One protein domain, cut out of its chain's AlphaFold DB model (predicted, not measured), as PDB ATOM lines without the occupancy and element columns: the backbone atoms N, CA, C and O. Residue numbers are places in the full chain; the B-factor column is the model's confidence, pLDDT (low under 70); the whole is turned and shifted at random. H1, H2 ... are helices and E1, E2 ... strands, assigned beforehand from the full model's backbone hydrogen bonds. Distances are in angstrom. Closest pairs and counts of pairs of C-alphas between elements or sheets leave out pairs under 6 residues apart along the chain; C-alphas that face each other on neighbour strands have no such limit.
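This is residues 6 to 69 of the 69 residues of an uncharacterized protein of Actinobacteria bacterium (UniProt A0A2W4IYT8). A small three-stranded sheet, E2, E1 and E3, has H3 packed over one face, running along the strands, while H1 and H2 form a helical hairpin beyond the side of the sheet away from E3. The end of H1, residues 22 to 26, packs crosswise on H3, and H2 leads straight back into E2. The printed part has 64 residues, with three named helices and three named strands in the order E1, H1, H2, E2, H3, E3, and its class is mixed, helices and strands. The sheet, in the order E2, E1, E3, is antiparallel throughout. The whole is compact and rounded, with a radius of gyration of the C-alphas of 10.6 A and spans of 28 by 25 by 18 A.

E1, residues 6 to 11, is the inner strand, and its pairing is staggered: residues 6 to 8 pair with E2, residues 41 to 44, and residues 9 to 11 with E3, residues 66 to 68. E1 and E2 stand at 139 degrees, antiparallel, with N 7 and O 42 within hydrogen-bond range at 2.7 A. E1 and E3 stand at 172 degrees, antiparallel, with N 67 and O 10 within range at 2.8 A. E2 and E3, the edge strands, are apart. H3, residues 50 to 61, is on the sheet at a height over the sheet of 9.6 A, over E1 and E3, making two layers, a helix on one face of a sheet. It runs along the strands, at 21 degrees to E3 on the local plane; the closest C-alphas of H3 and E3 are those of Leu 59 and His 66, 7.3 A apart. E2, H3 and E3 form a split strand-helix-strand unit, two strands running the same way with E1 between them, and its crossover is right-handed. H1, residues 15 to 26, touches H3 with residues 22 to 26 alone, about perpendicular at 76 degrees; the closest C-alphas, of Ala 22 and Leu 55, are 6.3 A apart. H1 only grazes the sheet, with residues 15 to 18. H2, residues 30 to 39, forms a helical hairpin with H1: they touch, opposite ways at a steep tilt of 40 degrees, with the closest C-alphas, of Gln 19 and Val 36, 6.7 A apart. H2 stands at the sheet's level, 2.2 A in height; its closest C-alpha to E1 is that of Ser 39, 6.3 A from that of Thr 8. H2 and H3 are close but not clearly touching. In H1 and H3 every O i to N i+4 pair is within hydrogen-bond range; in H2, 4 of 6 are.

E1 begins at C-alpha 6, (-46.418, 12.547, 30.172), and measures 16.5 A. H1 measures 16.0 A, H2 13.5 A, E2 9.7 A and H3 16.9 A, H3 beginning at C-alpha 50, (-35.739, 17.742, 23.135). E3, 7.2 A, ends at C-alpha 68, (-36.615, 9.048, 31.672).

The two C-alphas farthest apart, of Gly 45 and Gly 63, are 28.3 A apart. The printed part has no cut, and the five links between named elements are tight. The mean pLDDT of the printed part is 73.1; residues 27 to 45 are under 70.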
ATOM      1  N   VAL A   6     -47.225  11.862  29.161       73.56
ATOM      2  CA  VAL A   6     -46.418  12.547  30.172       73.56
ATOM      3  C   VAL A   6     -45.055  11.856  30.220       73.56
ATOM      4  O   VAL A   6     -44.997  10.630  30.262       73.56
ATOM      5  N   TRP A   7     -43.996  12.649  30.162       78.06
ATOM      6  CA  TRP A   7     -42.603  12.249  30.190       78.06
ATOM      7  C   TRP A   7     -41.948  12.816  31.432       78.06
ATOM      8  O   TRP A   7     -41.872  14.030  31.577       78.06
ATOM      9  N   THR A   8     -41.407  11.964  32.281       78.62
ATOM     10  CA  THR A   8     -40.901  12.377  33.587       78.62
ATOM     11  C   THR A   8     -39.408  12.073  33.683       78.62
ATOM     12  O   THR A   8     -38.936  11.041  33.195       78.62
ATOM     13  N   ILE A   9     -38.633  12.992  34.269       80.94
ATOM     14  CA  ILE A   9     -37.211  12.773  34.578       80.94
ATOM     15  C   ILE A   9     -37.022  12.652  36.087       80.94
ATOM     16  O   ILE A   9     -37.223  13.605  36.835       80.94
ATOM     17  N   ALA A  10     -36.597  11.475  36.546       81.94
ATOM     18  CA  ALA A  10     -36.185  11.278  37.933       81.94
ATOM     19  C   ALA A  10     -34.668  11.261  38.018       81.94
ATOM     20  O   ALA A  10     -34.019  10.543  37.265       81.94
ATOM     21  N   ALA A  11     -34.106  11.991  38.972       82.69
ATOM     22  CA  ALA A  11     -32.689  11.932  39.307       82.69
ATOM     23  C   ALA A  11     -32.529  11.590  40.790       82.69
ATOM     24  O   ALA A  11     -33.429  11.854  41.585       82.69
ATOM     25  N   ASN A  12     -31.380  11.030  41.172       83.81
ATOM     26  CA  ASN A  12     -31.060  10.743  42.573       83.81
ATOM     27  C   ASN A  12     -30.686  12.027  43.345       83.81
ATOM     28  O   ASN A  12     -29.562  12.192  43.813       83.81
ATOM     29  N   MET A  13     -31.611  12.986  43.393       79.81
ATOM     30  CA  MET A  13     -31.482  14.257  44.098       79.81
ATOM     31  C   MET A  13     -32.870  14.844  44.396       79.81
ATOM     32  O   MET A  13     -33.855  14.442  43.771       79.81
ATOM     33  N   PRO A  14     -32.974  15.837  45.291       81.38
ATOM     34  CA  PRO A  14     -34.224  16.556  45.501       81.38
ATOM     35  C   PRO A  14     -34.725  17.248  44.224       81.38
ATOM     36  O   PRO A  14     -33.940  17.847  43.486       81.38
ATOM     37  N   ALA A  15     -36.043  17.250  44.006       76.12
ATOM     38  CA  ALA A  15     -36.668  17.837  42.815       76.12
ATOM     39  C   ALA A  15     -36.292  19.315  42.591       76.12
ATOM     40  O   ALA A  15     -36.009  19.715  41.465       76.12
ATOM     41  N   TYR A  16     -36.184  20.114  43.661       76.25
ATOM     42  CA  TYR A  16     -35.758  21.516  43.556       76.25
ATOM     43  C   TYR A  16     -34.311  21.654  43.050       76.25
ATOM     44  O   TYR A  16     -33.984  22.606  42.348       76.25
ATOM     45  N   THR A  17     -33.430  20.708  43.394       81.06
ATOM     46  CA  THR A  17     -32.030  20.716  42.944       81.06
ATOM     47  C   THR A  17     -31.967  20.379  41.461       81.06
ATOM     48  O   THR A  17     -31.290  21.066  40.701       81.06
ATOM     49  N   LEU A  18     -32.750  19.386  41.033       80.75
ATOM     50  CA  LEU A  18     -32.891  19.040  39.622       80.75
ATOM     51  C   LEU A  18     -33.453  20.213  38.808       80.75
ATOM     52  O   LEU A  18     -32.957  20.495  37.720       80.75
ATOM     53  N   GLN A  19     -34.430  20.937  39.355       76.75
ATOM     54  CA  GLN A  19     -35.007  22.126  38.729       76.75
ATOM     55  C   GLN A  19     -33.985  23.262  38.569       76.75
ATOM     56  O   GLN A  19     -33.929  23.899  37.513       76.75
ATOM     57  N   LEU A  20     -33.174  23.527  39.596       78.62
ATOM     58  CA  LEU A  20     -32.122  24.546  39.530       78.62
ATOM     59  C   LEU A  20     -31.074  24.191  38.472       78.62
ATOM     60  O   LEU A  20     -30.721  25.038  37.655       78.62
ATOM     61  N   LEU A  21     -30.653  22.926  38.429       80.50
ATOM     62  CA  LEU A  21     -29.740  22.417  37.407       80.50
ATOM     63  C   LEU A  21     -30.333  22.518  36.000       80.50
ATOM     64  O   LEU A  21     -29.652  22.946  35.074       80.50
ATOM     65  N   ALA A  22     -31.608  22.166  35.830       78.19
ATOM     66  CA  ALA A  22     -32.301  22.321  34.557       78.19
ATOM     67  C   ALA A  22     -32.337  23.787  34.108       78.19
ATOM     68  O   ALA A  22     -32.089  24.076  32.941       78.19
ATOM     69  N   SER A  23     -32.576  24.713  35.038       77.19
ATOM     70  CA  SER A  23     -32.591  26.154  34.763       77.19
ATOM     71  C   SER A  23     -31.203  26.692  34.390       77.19
ATOM     72  O   SER A  23     -31.090  27.520  33.490       77.19
ATOM     73  N   GLU A  24     -30.143  26.199  35.038       78.31
ATOM     74  CA  GLU A  24     -28.741  26.514  34.719       78.31
ATOM     75  C   GLU A  24     -28.362  26.026  33.311       78.31
ATOM     76  O   GLU A  24     -27.763  26.758  32.527       78.31
ATOM     77  N   VAL A  25     -28.740  24.789  32.983       74.44
ATOM     78  CA  VAL A  25     -28.380  24.109  31.733       74.44
ATOM     79  C   VAL A  25     -29.158  24.643  30.530       74.44
ATOM     80  O   VAL A  25     -28.598  24.794  29.446       74.44
ATOM     81  N   LEU A  26     -30.457  24.889  30.696       72.50
ATOM     82  CA  LEU A  26     -31.371  25.223  29.597       72.50
ATOM     83  C   LEU A  26     -31.574  26.739  29.436       72.50
ATOM     84  O   LEU A  26     -32.152  27.182  28.442       72.50
ATOM     85  N   GLY A  27     -31.079  27.530  30.393       66.00
ATOM     86  CA  GLY A  27     -31.304  28.967  30.484       66.00
ATOM     87  C   GLY A  27     -32.720  29.320  30.951       66.00
ATOM     88  O   GLY A  27     -33.656  28.522  30.870       66.00
ATOM     89  N   THR A  28     -32.903  30.556  31.417       55.97
ATOM     90  CA  THR A  28     -34.212  31.145  31.742       55.97
ATOM     91  C   THR A  28     -34.997  31.459  30.465       55.97
ATOM     92  O   THR A  28     -35.245  32.612  30.120       55.97
ATOM     93  N   GLN A  29     -35.383  30.432  29.711       50.97
ATOM     94  CA  GLN A  29     -36.374  30.605  28.653       50.97
ATOM     95  C   GLN A  29     -37.773  30.652  29.286       50.97
ATOM     96  O   GLN A  29     -38.095  29.772  30.083       50.97
ATOM     97  N   PRO A  30     -38.643  31.612  28.919       45.56
ATOM     98  CA  PRO A  30     -39.989  31.736  29.489       45.56
ATOM     99  C   PRO A  30     -40.889  30.497  29.314       45.56
ATOM    100  O   PRO A  30     -41.889  30.377  30.002       45.56
ATOM    101  N   GLY A  31     -40.535  29.553  28.436       48.25
ATOM    102  CA  GLY A  31     -41.210  28.254  28.309       48.25
ATOM    103  C   GLY A  31     -40.547  27.110  29.083       48.25
ATOM    104  O   GLY A  31     -41.103  26.023  29.127       48.25
ATOM    105  N   VAL A  32     -39.371  27.332  29.672       46.53
ATOM    106  CA  VAL A  32     -38.612  26.370  30.483       46.53
ATOM    107  C   VAL A  32     -38.931  26.564  31.960       46.53
ATOM    108  O   VAL A  32     -38.924  25.594  32.684       46.53
ATOM    109  N   THR A  33     -39.305  27.744  32.451       47.81
ATOM    110  CA  THR A  33     -39.739  27.880  33.858       47.81
ATOM    111  C   THR A  33     -41.112  27.248  34.108       47.81
ATOM    112  O   THR A  33     -41.249  26.462  35.042       47.81
ATOM    113  N   ASP A  34     -42.082  27.495  33.222       44.22
ATOM    114  CA  ASP A  34     -43.386  26.807  33.237       44.22
ATOM    115  C   ASP A  34     -43.266  25.384  32.675       44.22
ATOM    116  O   ASP A  34     -43.900  24.439  33.147       44.22
ATOM    117  N   GLY A  35     -42.375  25.213  31.694       45.34
ATOM    118  CA  GLY A  35     -42.038  23.923  31.127       45.34
ATOM    119  C   GLY A  35     -41.402  23.003  32.144       45.34
ATOM    120  O   GLY A  35     -41.811  21.862  32.155       45.34
ATOM    121  N   VAL A  36     -40.460  23.434  32.996       50.06
ATOM    122  CA  VAL A  36     -39.677  22.588  33.928       50.06
ATOM    123  C   VAL A  36     -40.554  21.975  35.030       50.06
ATOM    124  O   VAL A  36     -40.273  20.871  35.489       50.06
ATOM    125  N   TRP A  37     -41.662  22.632  35.386       50.25
ATOM    126  CA  TRP A  37     -42.708  22.048  36.235       50.25
ATOM    127  C   TRP A  37     -43.668  21.128  35.484       50.25
ATOM    128  O   TRP A  37     -44.167  20.196  36.105       50.25
ATOM    129  N   ALA A  38     -43.890  21.360  34.175       43.62
ATOM    130  CA  ALA A  38     -44.277  20.291  33.251       43.62
ATOM    131  C   ALA A  38     -43.099  19.316  33.214       43.62
ATOM    132  O   ALA A  38     -42.944  18.694  34.208       43.62
ATOM    133  N   SER A  39     -42.197  19.193  32.248       50.81
ATOM    134  CA  SER A  39     -40.853  18.547  32.322       50.81
ATOM    135  C   SER A  39     -40.386  17.581  33.432       50.81
ATOM    136  O   SER A  39     -39.853  16.524  33.095       50.81
ATOM    137  N   VAL A  40     -40.459  17.939  34.722       51.84
ATOM    138  CA  VAL A  40     -40.451  16.920  35.777       51.84
ATOM    139  C   VAL A  40     -41.540  15.885  35.461       51.84
ATOM    140  O   VAL A  40     -41.200  14.727  35.499       51.84
ATOM    141  N   ASP A  41     -42.708  16.309  34.975       50.59
ATOM    142  CA  ASP A  41     -43.806  15.708  34.190       50.59
ATOM    143  C   ASP A  41     -44.110  16.451  32.835       50.59
ATOM    144  O   ASP A  41     -45.046  17.245  32.701       50.59
ATOM    145  N   GLY A  42     -43.317  16.268  31.777       55.31
ATOM    146  CA  GLY A  42     -43.476  16.943  30.474       55.31
ATOM    147  C   GLY A  42     -44.530  16.334  29.546       55.31
ATOM    148  O   GLY A  42     -44.563  15.133  29.347       55.31
ATOM    149  N   LEU A  43     -45.358  17.140  28.877       58.81
ATOM    150  CA  LEU A  43     -46.314  16.638  27.874       58.81
ATOM    151  C   LEU A  43     -45.659  16.549  26.484       58.81
ATOM    152  O   LEU A  43     -45.157  17.543  25.962       58.81
ATOM    153  N   GLY A  44     -45.674  15.367  25.864       62.66
ATOM    154  CA  GLY A  44     -45.085  15.119  24.545       62.66
ATOM    155  C   GLY A  44     -45.794  14.011  23.765       62.66
ATOM    156  O   GLY A  44     -46.674  13.331  24.280       62.66
ATOM    157  N   GLY A  45     -45.432  13.837  22.491       67.31
ATOM    158  CA  GLY A  45     -45.895  12.702  21.683       67.31
ATOM    159  C   GLY A  45     -45.189  11.395  22.073       67.31
ATOM    160  O   GLY A  45     -44.765  11.205  23.211       67.31
ATOM    161  N   ASN A  46     -44.967  10.505  21.104       73.62
ATOM    162  CA  ASN A  46     -44.279   9.221  21.325       73.62
ATOM    163  C   ASN A  46     -42.791   9.337  21.719       73.62
ATOM    164  O   ASN A  46     -42.129   8.313  21.874       73.62
ATOM    165  N   GLN A  47     -42.246  10.548  21.842       78.69
ATOM    166  CA  GLN A  47     -40.844  10.797  22.171       78.69
ATOM    167  C   GLN A  47     -40.731  11.870  23.256       78.69
ATOM    168  O   GLN A  47     -41.541  12.807  23.254       78.69
ATOM    169  N   PRO A  48     -39.723  11.766  24.143       79.69
ATOM    170  CA  PRO A  48     -39.469  12.790  25.138       79.69
ATOM    171  C   PRO A  48     -39.106  14.118  24.455       79.69
ATOM    172  O   PRO A  48     -38.422  14.124  23.424       79.69
ATOM    173  N   PRO A  49     -39.535  15.260  25.015       78.44
ATOM    174  CA  PRO A  49     -39.133  16.579  24.552       78.44
ATOM    175  C   PRO A  49     -37.612  16.739  24.414       78.44
ATOM    176  O   PRO A  49     -36.833  16.241  25.226       78.44
ATOM    177  N   ARG A  50     -37.172  17.521  23.421       80.12
ATOM    178  CA  ARG A  50     -35.739  17.742  23.135       80.12
ATOM    179  C   ARG A  50     -34.951  18.267  24.339       80.12
ATOM    180  O   ARG A  50     -33.798  17.887  24.518       80.12
ATOM    181  N   TRP A  51     -35.560  19.117  25.162       77.88
ATOM    182  CA  TRP A  51     -34.906  19.666  26.348       77.88
ATOM    183  C   TRP A  51     -34.686  18.587  27.437       77.88
ATOM    184  O   TRP A  51     -33.666  18.653  28.117       77.88
ATOM    185  N   MET A  52     -35.540  17.546  27.548       81.88
ATOM    186  CA  MET A  52     -35.307  16.400  28.459       81.88
ATOM    187  C   MET A  52     -34.060  15.636  28.069       81.88
ATOM    188  O   MET A  52     -33.266  15.249  28.919       81.88
ATOM    189  N   ILE A  53     -33.907  15.408  26.765       86.38
ATOM    190  CA  ILE A  53     -32.765  14.684  26.211       86.38
ATOM    191  C   ILE A  53     -31.477  15.461  26.505       86.38
ATOM    192  O   ILE A  53     -30.470  14.863  26.877       86.38
ATOM    193  N   GLU A  54     -31.505  16.786  26.367       85.31
ATOM    194  CA  GLU A  54     -30.343  17.624  26.665       85.31
ATOM    195  C   GLU A  54     -30.014  17.640  28.163       85.31
ATOM    196  O   GLU A  54     -28.864  17.424  28.540       85.31
ATOM    197  N   LEU A  55     -31.023  17.786  29.026       84.31
ATOM    198  CA  LEU A  55     -30.839  17.702  30.474       84.31
ATOM    199  C   LEU A  55     -30.271  16.338  30.892       84.31
ATOM    200  O   LEU A  55     -29.320  16.279  31.665       84.31
ATOM    201  N   SER A  56     -30.790  15.243  30.333       88.25
ATOM    202  CA  SER A  56     -30.293  13.886  30.578       88.25
ATOM    203  C   SER A  56     -28.804  13.743  30.242       88.25
ATOM    204  O   SER A  56     -28.027  13.235  31.053       88.25
ATOM    205  N   LYS A  57     -28.357  14.272  29.095       90.31
ATOM    206  CA  LYS A  57     -26.927  14.271  28.735       90.31
ATOM    207  C   LYS A  57     -26.074  15.035  29.744       90.31
ATOM    208  O   LYS A  57     -24.985  14.583  30.085       90.31
ATOM    209  N   GLN A  58     -26.563  16.169  30.234       87.69
ATOM    210  CA  GLN A  58     -25.839  17.017  31.183       87.69
ATOM    211  C   GLN A  58     -25.757  16.372  32.570       87.69
ATOM    212  O   GLN A  58     -24.702  16.396  33.204       87.69
ATOM    213  N   LEU A  59     -26.829  15.714  33.016       87.62
ATOM    214  CA  LEU A  59     -26.814  14.906  34.236       87.62
ATOM    215  C   LEU A  59     -25.829  13.736  34.112       87.62
ATOM    216  O   LEU A  59     -25.019  13.532  35.014       87.62
ATOM    217  N   ALA A  60     -25.829  13.021  32.980       90.25
ATOM    218  CA  ALA A  60     -24.866  11.950  32.719       90.25
ATOM    219  C   ALA A  60     -23.417  12.465  32.732       90.25
ATOM    220  O   ALA A  60     -22.557  11.858  33.369       90.25
ATOM    221  N   ALA A  61     -23.151  13.608  32.090       90.44
ATOM    222  CA  ALA A  61     -21.828  14.233  32.064       90.44
ATOM    223  C   ALA A  61     -21.332  14.645  33.462       90.44
ATOM    224  O   ALA A  61     -20.133  14.625  33.722       90.44
ATOM    225  N   ARG A  62     -22.252  14.973  34.379       88.62
ATOM    226  CA  ARG A  62     -21.965  15.285  35.789       88.62
ATOM    227  C   ARG A  62     -21.912  14.039  36.692       88.62
ATOM    228  O   ARG A  62     -21.742  14.179  37.898       88.62
ATOM    229  N   GLY A  63     -22.062  12.829  36.142       90.62
ATOM    230  CA  GLY A  63     -22.060  11.574  36.907       90.62
ATOM    231  C   GLY A  63     -23.330  11.337  37.732       90.62
ATOM    232  O   GLY A  63     -23.326  10.545  38.671       90.62
ATOM    233  N   ILE A  64     -24.422  12.028  37.405       87.75
ATOM    234  CA  ILE A  64     -25.674  11.987  38.158       87.75
ATOM    235  C   ILE A  64     -26.575  10.889  37.590       87.75
ATOM    236  O   ILE A  64     -26.996  10.937  36.430       87.75
ATOM    237  N   GLN A  65     -26.920   9.915  38.432       89.06
ATOM    238  CA  GLN A  65     -27.877   8.864  38.087       89.06
ATOM    239  C   GLN A  65     -29.289   9.437  37.919       89.06
ATOM    240  O   GLN A  65     -29.796  10.134  38.803       89.06
ATOM    241  N   HIS A  66     -29.917   9.131  36.783       86.94
ATOM    242  CA  HIS A  66     -31.259   9.584  36.433       86.94
ATOM    243  C   HIS A  66     -31.941   8.624  35.441       86.94
ATOM    244  O   HIS A  66     -31.281   7.784  34.829       86.94
ATOM    245  N   ALA A  67     -33.258   8.753  35.282       86.25
ATOM    246  CA  ALA A  67     -34.098   7.959  34.390       86.25
ATOM    247  C   ALA A  67     -35.154   8.837  33.697       86.25
ATOM    248  O   ALA A  67     -35.606   9.826  34.271       86.25
ATOM    249  N   LEU A  68     -35.551   8.442  32.482       84.38
ATOM    250  CA  LEU A  68     -36.615   9.048  31.672       84.38
ATOM    251  C   LEU A  68     -37.742   8.022  31.480       84.38
ATOM    252  O   LEU A  68     -37.439   6.884  31.111       84.38
ATOM    253  N   TYR A  69     -39.004   8.392  31.708       78.19
ATOM    254  CA  TYR A  69     -40.158   7.479  31.602       78.19
ATOM    255  C   TYR A  69     -41.427   8.148  31.076       78.19
ATOM    256  O   TYR A  69     -41.533   9.378  31.242       78.19
TER     257      TYR A  69